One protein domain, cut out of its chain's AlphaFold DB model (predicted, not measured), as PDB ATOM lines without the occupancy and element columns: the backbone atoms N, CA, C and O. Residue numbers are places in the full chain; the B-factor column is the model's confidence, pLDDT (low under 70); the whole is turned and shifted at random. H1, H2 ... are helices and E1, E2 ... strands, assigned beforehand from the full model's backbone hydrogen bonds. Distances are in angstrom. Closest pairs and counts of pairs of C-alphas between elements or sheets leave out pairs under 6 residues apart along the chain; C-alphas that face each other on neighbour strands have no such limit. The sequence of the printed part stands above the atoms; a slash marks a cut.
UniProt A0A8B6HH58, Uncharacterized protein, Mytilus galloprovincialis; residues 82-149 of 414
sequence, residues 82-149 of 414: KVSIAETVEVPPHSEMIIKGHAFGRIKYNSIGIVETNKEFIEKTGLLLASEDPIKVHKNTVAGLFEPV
ATOM      1  N   LYS A  82     135.320 137.612  96.356       74.00
ATOM      2  CA  LYS A  82     135.024 136.262  95.886       74.00
ATOM      3  C   LYS A  82     134.319 136.303  94.535       74.00
ATOM      4  O   LYS A  82     133.330 137.013  94.396       74.00
ATOM      5  N   VAL A  83     134.756 135.491  93.581       78.75
ATOM      6  CA  VAL A  83     134.141 135.372  92.252       78.75
ATOM      7  C   VAL A  83     133.449 134.020  92.118       78.75
ATOM      8  O   VAL A  83     133.994 132.974  92.479       78.75
ATOM      9  N   SER A  84     132.227 134.031  91.600       81.62
ATOM     10  CA  SER A  84     131.470 132.830  91.238       81.62
ATOM     11  C   SER A  84     131.016 132.890  89.796       81.62
ATOM     12  O   SER A  84     130.979 133.963  89.225       81.62
ATOM     13  N   ILE A  85     130.632 131.768  89.215       82.12
ATOM     14  CA  ILE A  85     130.202 131.707  87.821       82.12
ATOM     15  C   ILE A  85     128.761 132.211  87.664       82.12
ATOM     16  O   ILE A  85     127.862 131.791  88.399       82.12
ATOM     17  N   ALA A  86     128.546 133.099  86.692       73.44
ATOM     18  CA  ALA A  86     127.282 133.789  86.432       73.44
ATOM     19  C   ALA A  86     126.177 132.847  85.932       73.44
ATOM     20  O   ALA A  86     125.009 132.950  86.329       73.44
ATOM     21  N   GLU A  87     126.547 131.906  85.069       79.75
ATOM     22  CA  GLU A  87     125.636 130.990  84.391       79.75
ATOM     23  C   GLU A  87     126.268 129.613  84.188       79.75
ATOM     24  O   GLU A  87     127.481 129.468  84.212       79.75
ATOM     25  N   THR A  88     125.448 128.572  84.049       83.50
ATOM     26  CA  THR A  88     125.978 127.226  83.807       83.50
ATOM     27  C   THR A  88     126.555 127.174  82.397       83.50
ATOM     28  O   THR A  88     125.812 127.388  81.442       83.50
ATOM     29  N   VAL A  89     127.844 126.860  82.271       79.06
ATOM     30  CA  VAL A  89     128.552 126.811  80.985       79.06
ATOM     31  C   VAL A  89     129.235 125.457  80.814       79.06
ATOM     32  O   VAL A  89     129.775 124.896  81.767       79.06
ATOM     33  N   GLU A  90     129.213 124.922  79.594       81.50
ATOM     34  CA  GLU A  90     129.965 123.722  79.221       81.50
ATOM     35  C   GLU A  90     131.231 124.126  78.472       81.50
ATOM     36  O   GLU A  90     131.153 124.724  77.400       81.50
ATOM     37  N   VAL A  91     132.394 123.817  79.042       78.00
ATOM     38  CA  VAL A  91     133.695 124.064  78.418       78.00
ATOM     39  C   VAL A  91     134.049 122.870  77.531       78.00
ATOM     40  O   VAL A  91     134.190 121.762  78.063       78.00
ATOM     41  N   PRO A  92     134.187 123.049  76.204       72.25
ATOM     42  CA  PRO A  92     134.520 121.947  75.314       72.25
ATOM     43  C   PRO A  92     135.936 121.398  75.569       72.25
ATOM     44  O   PRO A  92     136.793 122.137  76.065       72.25
ATOM     45  N   PRO A  93     136.203 120.129  75.202       74.44
ATOM     46  CA  PRO A  93     137.530 119.526  75.301       74.44
ATOM     47  C   PRO A  93     138.596 120.355  74.583       74.44
ATOM     48  O   PRO A  93     138.350 120.873  73.492       74.44
ATOM     49  N   HIS A  94     139.792 120.442  75.167       68.88
ATOM     50  CA  HIS A  94     140.966 121.104  74.574       68.88
ATOM     51  C   HIS A  94     140.742 122.571  74.180       68.88
ATOM     52  O   HIS A  94     141.381 123.071  73.253       68.88
ATOM     53  N   SER A  95     139.827 123.254  74.863       62.88
ATOM     54  CA  SER A  95     139.467 124.629  74.549       62.88
ATOM     55  C   SER A  95     139.807 125.596  75.675       62.88
ATOM     56  O   SER A  95     139.928 125.240  76.851       62.88
ATOM     57  N   GLU A  96     139.943 126.853  75.287       69.44
ATOM     58  CA  GLU A  96     140.016 127.979  76.192       69.44
ATOM     59  C   GLU A  96     138.780 128.847  75.972       69.44
ATOM     60  O   GLU A  96     138.428 129.160  74.836       69.44
ATOM     61  N   MET A  97     138.096 129.204  77.053       61.94
ATOM     62  CA  MET A  97     136.843 129.938  76.994       61.94
ATOM     63  C   MET A  97     136.766 130.974  78.101       61.94
ATOM     64  O   MET A  97     137.083 130.705  79.251       61.94
ATOM     65  N   ILE A  98     136.283 132.159  77.762       74.94
ATOM     66  CA  ILE A  98     135.978 133.200  78.736       74.94
ATOM     67  C   ILE A  98     134.556 132.963  79.265       74.94
ATOM     68  O   ILE A  98     133.601 132.883  78.496       74.94
ATOM     69  N   ILE A  99     134.429 132.802  80.579       73.31
ATOM     70  CA  ILE A  99     133.201 132.488  81.310       73.31
ATOM     71  C   ILE A  99     132.826 133.675  82.179       73.31
ATOM     72  O   ILE A  99     133.614 134.122  83.005       73.31
ATOM     73  N   LYS A 100     131.581 134.131  82.088       73.31
ATOM     74  CA  LYS A 100     131.106 135.211  82.947       73.31
ATOM     75  C   LYS A 100     131.059 134.789  84.416       73.31
ATOM     76  O   LYS A 100     130.527 133.731  84.762       73.31
ATOM     77  N   GLY A 101     131.571 135.639  85.293       77.00
ATOM     78  CA  GLY A 101     131.572 135.491  86.735       77.00
ATOM     79  C   GLY A 101     130.941 136.687  87.446       77.00
ATOM     80  O   GLY A 101     131.096 137.830  87.040       77.00
ATOM     81  N   HIS A 102     130.225 136.424  88.531       75.56
ATOM     82  CA  HIS A 102     129.738 137.416  89.477       75.56
ATOM     83  C   HIS A 102     130.751 137.591  90.605       75.56
ATOM     84  O   HIS A 102     131.052 136.630  91.327       75.56
ATOM     85  N   ALA A 103     131.223 138.819  90.802       72.00
ATOM     86  CA  ALA A 103     132.019 139.162  91.970       72.00
ATOM     87  C   ALA A 103     131.135 139.578  93.154       72.00
ATOM     88  O   ALA A 103     130.214 140.386  93.032       72.00
ATOM     89  N   PHE A 104     131.455 139.044  94.327       65.88
ATOM     90  CA  PHE A 104     130.837 139.383  95.599       65.88
ATOM     91  C   PHE A 104     131.729 140.373  96.346       65.88
ATOM     92  O   PHE A 104     132.619 139.982  97.099       65.88
ATOM     93  N   GLY A 105     131.499 141.665  96.122       61.69
ATOM     94  CA  GLY A 105     132.245 142.749  96.760       61.69
ATOM     95  C   GLY A 105     132.125 144.066  95.993       61.69
ATOM     96  O   GLY A 105     131.548 144.117  94.910       61.69
ATOM     97  N   ARG A 106     132.666 145.153  96.555       54.97
ATOM     98  CA  ARG A 106     132.754 146.461  95.883       54.97
ATOM     99  C   ARG A 106     134.113 146.633  95.216       54.97
ATOM    100  O   ARG A 106     135.003 147.262  95.778       54.97
ATOM    101  N   ILE A 107     134.255 146.084  94.021       61.31
ATOM    102  CA  ILE A 107     135.420 146.335  93.171       61.31
ATOM    103  C   ILE A 107     135.313 147.755  92.576       61.31
ATOM    104  O   ILE A 107     134.205 148.245  92.335       61.31
ATOM    105  N   LYS A 108     136.438 148.445  92.343       56.97
ATOM    106  CA  LYS A 108     136.435 149.702  91.576       56.97
ATOM    107  C   LYS A 108     135.982 149.416  90.141       56.97
ATOM    108  O   LYS A 108     136.454 148.474  89.513       56.97
ATOM    109  N   TYR A 109     135.081 150.238  89.609       51.72
ATOM    110  CA  TYR A 109     134.709 150.138  88.198       51.72
ATOM    111  C   TYR A 109     135.976 150.247  87.337       51.72
ATOM    112  O   TYR A 109     136.810 151.121  87.583       51.72
ATOM    113  N   ASN A 110     136.133 149.356  86.361       55.41
ATOM    114  CA  ASN A 110     137.310 149.275  85.492       55.41
ATOM    115  C   ASN A 110     138.644 148.891  86.164       55.41
ATOM    116  O   ASN A 110     139.704 149.199  85.622       55.41
ATOM    117  N   SER A 111     138.634 148.222  87.322       61.78
ATOM    118  CA  SER A 111     139.873 147.653  87.868       61.78
ATOM    119  C   SER A 111     140.223 146.327  87.203       61.78
ATOM    120  O   SER A 111     139.388 145.423  87.134       61.78
ATOM    121  N   ILE A 112     141.484 146.198  86.810       65.81
ATOM    122  CA  ILE A 112     142.090 144.937  86.389       65.81
ATOM    123  C   ILE A 112     142.556 144.201  87.645       65.81
ATOM    124  O   ILE A 112     143.029 144.827  88.594       65.81
ATOM    125  N   GLY A 113     142.410 142.883  87.667       70.88
ATOM    126  CA  GLY A 113     142.842 142.067  88.790       70.88
ATOM    127  C   GLY A 113     143.031 140.608  88.417       70.88
ATOM    128  O   GLY A 113     142.641 140.174  87.333       70.88
ATOM    129  N   ILE A 114     143.658 139.869  89.320       71.50
ATOM    130  CA  ILE A 114     143.990 138.456  89.169       71.50
ATOM    131  C   ILE A 114     142.947 137.637  89.922       71.50
ATOM    132  O   ILE A 114     142.580 137.985  91.041       71.50
ATOM    133  N   VAL A 115     142.470 136.550  89.311       72.06
ATOM    134  CA  VAL A 115     141.584 135.584  89.971       72.06
ATOM    135  C   VAL A 115     142.389 134.353  90.366       72.06
ATOM    136  O   VAL A 115     142.747 133.536  89.519       72.06
ATOM    137  N   GLU A 116     142.631 134.184  91.660       74.25
ATOM    138  CA  GLU A 116     143.249 132.983  92.207       74.25
ATOM    139  C   GLU A 116     142.197 131.895  92.435       74.25
ATOM    140  O   GLU A 116     141.299 132.011  93.278       74.25
ATOM    141  N   THR A 117     142.303 130.807  91.673       74.12
ATOM    142  CA  THR A 117     141.411 129.652  91.810       74.12
ATOM    143  C   THR A 117     141.769 128.805  93.026       74.12
ATOM    144  O   THR A 117     142.938 128.510  93.270       74.12
ATOM    145  N   ASN A 118     140.760 128.319  93.749       69.44
ATOM    146  CA  ASN A 118     140.977 127.427  94.889       69.44
ATOM    147  C   ASN A 118     141.162 125.960  94.434       69.44
ATOM    148  O   ASN A 118     140.546 125.525  93.459       69.44
ATOM    149  N   LYS A 119     141.942 125.165  95.178       70.06
ATOM    150  CA  LYS A 119     142.157 123.725  94.930       70.06
ATOM    151  C   LYS A 119     140.846 122.946  94.849       70.06
ATOM    152  O   LYS A 119     140.665 122.166  93.922       70.06
ATOM    153  N   GLU A 120     139.886 123.247  95.729       70.38
ATOM    154  CA  GLU A 120     138.547 122.638  95.684       70.38
ATOM    155  C   GLU A 120     137.834 122.849  94.340       70.38
ATOM    156  O   GLU A 120     137.071 121.991  93.899       70.38
ATOM    157  N   PHE A 121     138.013 124.019  93.716       71.69
ATOM    158  CA  PHE A 121     137.376 124.328  92.439       71.69
ATOM    159  C   PHE A 121     138.000 123.494  91.322       71.69
ATOM    160  O   PHE A 121     137.277 122.911  90.517       71.69
ATOM    161  N   ILE A 122     139.329 123.377  91.323       72.38
ATOM    162  CA  ILE A 122     140.085 122.574  90.358       72.38
ATOM    163  C   ILE A 122     139.737 121.091  90.503       72.38
ATOM    164  O   ILE A 122     139.515 120.425  89.502       72.38
ATOM    165  N   GLU A 123     139.627 120.580  91.727       71.38
ATOM    166  CA  GLU A 123     139.268 119.180  91.981       71.38
ATOM    167  C   GLU A 123     137.825 118.858  91.576       71.38
ATOM    168  O   GLU A 123     137.556 117.774  91.062       71.38
ATOM    169  N   LYS A 124     136.887 119.793  91.776       70.62
ATOM    170  CA  LYS A 124     135.468 119.588  91.433       70.62
ATOM    171  C   LYS A 124     135.170 119.760  89.953       70.62
ATOM    172  O   LYS A 124     134.278 119.091  89.442       70.62
ATOM    173  N   THR A 125     135.842 120.701  89.298       68.94
ATOM    174  CA  THR A 125     135.546 121.052  87.904       68.94
ATOM    175  C   THR A 125     136.559 120.468  86.934       68.94
ATOM    176  O   THR A 125     136.183 120.126  85.827       68.94
ATOM    177  N   GLY A 126     137.828 120.327  87.312       65.44
ATOM    178  CA  GLY A 126     138.898 119.919  86.403       65.44
ATOM    179  C   GLY A 126     139.308 121.005  85.404       65.44
ATOM    180  O   GLY A 126     140.073 120.714  84.496       65.44
ATOM    181  N   LEU A 127     138.838 122.252  85.549       65.31
ATOM    182  CA  LEU A 127     138.943 123.287  84.506       65.31
ATOM    183  C   LEU A 127     140.372 123.715  84.141       65.31
ATOM    184  O   LEU A 127     140.554 124.268  83.068       65.31
ATOM    185  N   LEU A 128     141.353 123.483  85.022       60.09
ATOM    186  CA  LEU A 128     142.782 123.750  84.773       60.09
ATOM    187  C   LEU A 128     143.542 122.525  84.242       60.09
ATOM    188  O   LEU A 128     144.758 122.567  84.050       60.09
ATOM    189  N   LEU A 129     142.847 121.406  84.056       52.59
ATOM    190  CA  LEU A 129     143.394 120.156  83.555       52.59
ATOM    191  C   LEU A 129     142.804 119.905  82.166       52.59
ATOM    192  O   LEU A 129     141.611 120.092  81.943       52.59
ATOM    193  N   ALA A 130     143.630 119.465  81.215       54.19
ATOM    194  CA  ALA A 130     143.105 118.955  79.954       54.19
ATOM    195  C   ALA A 130     142.198 117.753  80.227       54.19
ATOM    196  O   ALA A 130     142.666 116.721  80.712       54.19
ATOM    197  N   SER A 131     140.925 117.906  79.879       59.25
ATOM    198  CA  SER A 131     139.929 116.844  79.866       59.25
ATOM    199  C   SER A 131     139.607 116.483  78.418       59.25
ATOM    200  O   SER A 131     139.550 117.361  77.557       59.25
ATOM    201  N   GLU A 132     139.424 115.191  78.149       66.12
ATOM    202  CA  GLU A 132     138.919 114.694  76.859       66.12
ATOM    203  C   GLU A 132     137.398 114.892  76.737       66.12
ATOM    204  O   GLU A 132     136.869 114.961  75.631       66.12
ATOM    205  N   ASP A 133     136.714 115.059  77.874       74.75
ATOM    206  CA  ASP A 133     135.273 115.276  77.956       74.75
ATOM    207  C   ASP A 133     134.926 116.745  78.247       74.75
ATOM    208  O   ASP A 133     135.660 117.419  78.986       74.75
ATOM    209  N   PRO A 134     133.793 117.252  77.715       74.31
ATOM    210  CA  PRO A 134     133.313 118.593  78.014       74.31
ATOM    211  C   PRO A 134     133.015 118.735  79.509       74.31
ATOM    212  O   PRO A 134     132.269 117.949  80.098       74.31
ATOM    213  N   ILE A 135     133.573 119.775  80.124       80.00
ATOM    214  CA  ILE A 135     133.405 120.045  81.550       80.00
ATOM    215  C   ILE A 135     132.219 120.984  81.735       80.00
ATOM    216  O   ILE A 135     132.248 122.129  81.285       80.00
ATOM    217  N   LYS A 136     131.189 120.536  82.458       82.12
ATOM    218  CA  LYS A 136     130.070 121.403  82.848       82.12
ATOM    219  C   LYS A 136     130.392 122.120  84.146       82.12
ATOM    220  O   LYS A 136     130.571 121.477  85.180       82.12
ATOM    221  N   VAL A 137     130.387 123.446  84.115       81.31
ATOM    222  CA  VAL A 137     130.505 124.260  85.321       81.31
ATOM    223  C   VAL A 137     129.176 124.916  85.625       81.31
ATOM    224  O   VAL A 137     128.605 125.619  84.797       81.31
ATOM    225  N   HIS A 138     128.658 124.667  86.820       80.25
ATOM    226  CA  HIS A 138     127.342 125.148  87.213       80.25
ATOM    227  C   HIS A 138     127.367 126.610  87.665       80.25
ATOM    228  O   HIS A 138     128.331 127.079  88.277       80.25
ATOM    229  N   LYS A 139     126.252 127.309  87.437       80.44
ATOM    230  CA  LYS A 139     125.990 128.633  88.010       80.44
ATOM    231  C   LYS A 139     126.237 128.649  89.525       80.44
ATOM    232  O   LYS A 139     125.912 127.692  90.225       80.44
ATOM    233  N   ASN A 140     126.757 129.768  90.030       75.94
ATOM    234  CA  ASN A 140     127.122 130.016  91.428       75.94
ATOM    235  C   ASN A 140     128.275 129.145  91.957       75.94
ATOM    236  O   ASN A 140     128.567 129.180  93.155       75.94
ATOM    237  N   THR A 141     128.961 128.388  91.096       78.50
ATOM    238  CA  THR A 141     130.197 127.713  91.499       78.50
ATOM    239  C   THR A 141     131.270 128.768  91.742       78.50
ATOM    240  O   THR A 141     131.485 129.648  90.913       78.50
ATOM    241  N   VAL A 142     131.917 128.713  92.904       77.25
ATOM    242  CA  VAL A 142     132.944 129.679  93.307       77.25
ATOM    243  C   VAL A 142     134.226 129.389  92.539       77.25
ATOM    244  O   VAL A 142     134.835 128.354  92.786       77.25
ATOM    245  N   ALA A 143     134.622 130.296  91.649       75.12
ATOM    246  CA  ALA A 143     135.826 130.161  90.838       75.12
ATOM    247  C   ALA A 143     137.089 130.484  91.648       75.12
ATOM    248  O   ALA A 143     138.062 129.736  91.591       75.12
ATOM    249  N   GLY A 144     137.064 131.553  92.449       77.81
ATOM    250  CA  GLY A 144     138.266 132.013  93.140       77.81
ATOM    251  C   GLY A 144     138.116 133.330  93.891       77.81
ATOM    252  O   GLY A 144     137.005 133.841  94.066       77.81
ATOM    253  N   LEU A 145     139.248 133.860  94.341       76.06
ATOM    254  CA  LEU A 145     139.382 135.198  94.914       76.06
ATOM    255  C   LEU A 145     139.983 136.129  93.860       76.06
ATOM    256  O   LEU A 145     140.984 135.798  93.246       76.06
ATOM    257  N   PHE A 146     139.348 137.273  93.639       76.88
ATOM    258  CA  PHE A 146     139.837 138.347  92.787       76.88
ATOM    259  C   PHE A 146     140.616 139.355  93.624       76.88
ATOM    260  O   PHE A 146     140.081 139.835  94.626       76.88
ATOM    261  N   GLU A 147     141.813 139.719  93.177       71.56
ATOM    262  CA  GLU A 147     142.646 140.779  93.747       71.56
ATOM    263  C   GLU A 147     142.960 141.837  92.671       71.56
ATOM    264  O   GLU A 147     143.471 141.486  91.608       71.56
ATOM    265  N   PRO A 148     142.653 143.129  92.895       66.75
ATOM    266  CA  PRO A 148     142.946 144.199  91.956       66.75
ATOM    267  C   PRO A 148     144.452 144.487  91.908       66.75
ATOM    268  O   PRO A 148     145.133 144.485  92.932       66.75
ATOM    269  N   VAL A 149     144.960 144.795  90.716       68.94
ATOM    270  CA  VAL A 149     146.368 145.135  90.468       68.94
ATOM    271  C   VAL A 149     146.475 146.610  90.071       68.94
ATOM    272  O   VAL A 149     145.755 147.081  89.190       68.94
TER     273      VAL A 149
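AT A GLANCE: This is residues 82 to 149 of the 414 residues of an uncharacterized protein of Mytilus galloprovincialis (UniProt A0A8B6HH58). A small, strongly twisted sheet of four antiparallel strands, curled into an open trough, has a short two-strand pair, E2 and E5, and one short helix, H1, at one end of it. The links at the two ends make the length: residues 105 to 112 lie at one end and residues 126 to 134 at the other. The printed part has 68 residues, with one named helix and six named strands in the order E1 E2 E3 E4 H1 E5 E6, and its class is mostly strand. The larger sheet runs E3 E1 E6 E4, the smaller E2 E5, both antiparallel. The whole is compact, with a radius of gyration of the C-alphas of 12.4 A, and elongated in outline, spanning 38 by 20 by 19 A.

IN THESE COORDINATES: E1, residues 82 to 85, begins at C-alpha 82 (135.024, 136.262, 95.886) and is 10.4 A long. E2 is residues 89 to 91, 6.4 A. E3, residues 96 to 104, is the longest strand at 24.3 A and begins at C-alpha 96 (140.016, 127.979, 76.192). E4 is residues 113 to 117, 12.9 A. H1 is residues 119 to 125, 10.0 A. E5 is residues 135 to 137, 6.4 A. E6, residues 142 to 148, is 17.7 A long and ends at C-alpha 148 (142.946, 144.199, 91.956).

HOW THE PARTS SIT: In the larger sheet E3 and E4 are the edge strands, and they are apart. From edge to edge its strands' lines turn by 80 degrees, and the way across it turns by 88 degrees. E3 and E1 are antiparallel at 129 degrees, with N 102 and O 84 within hydrogen-bond range at 2.7 A. E1 and E6 are antiparallel at 132 degrees, with N 83 and O 144 at 2.8 A. E6 and E4 are antiparallel at 150 degrees, with N 116 and O 145 at 2.8 A. E2 and E5 are antiparallel at 153 degrees, with N 91 and O 135 at 2.8 A. The closest C-alphas of E2 and E3, those of Val 91 and Met 97, are 6.8 A apart. H1 is on the larger sheet but only grazes it, with residues 119 to 125; its closest C-alpha pair with E6 is Phe 121 and Ala 143, 6.2 A. With E5 the closest C-alphas are those of Thr 125 and Val 137, 6.5 A. In H1 every O i to N i+4 pair is within hydrogen-bond range.

THE WHOLE: The two C-alphas farthest apart are those of Lys 108 and Glu 132, 38.1 A. The printed part has no cut, and no link between named elements is long. The mean pLDDT of the printed part is 71.1, and 24 residues are under 70, among them residues 104 to 112 and 125 to 132.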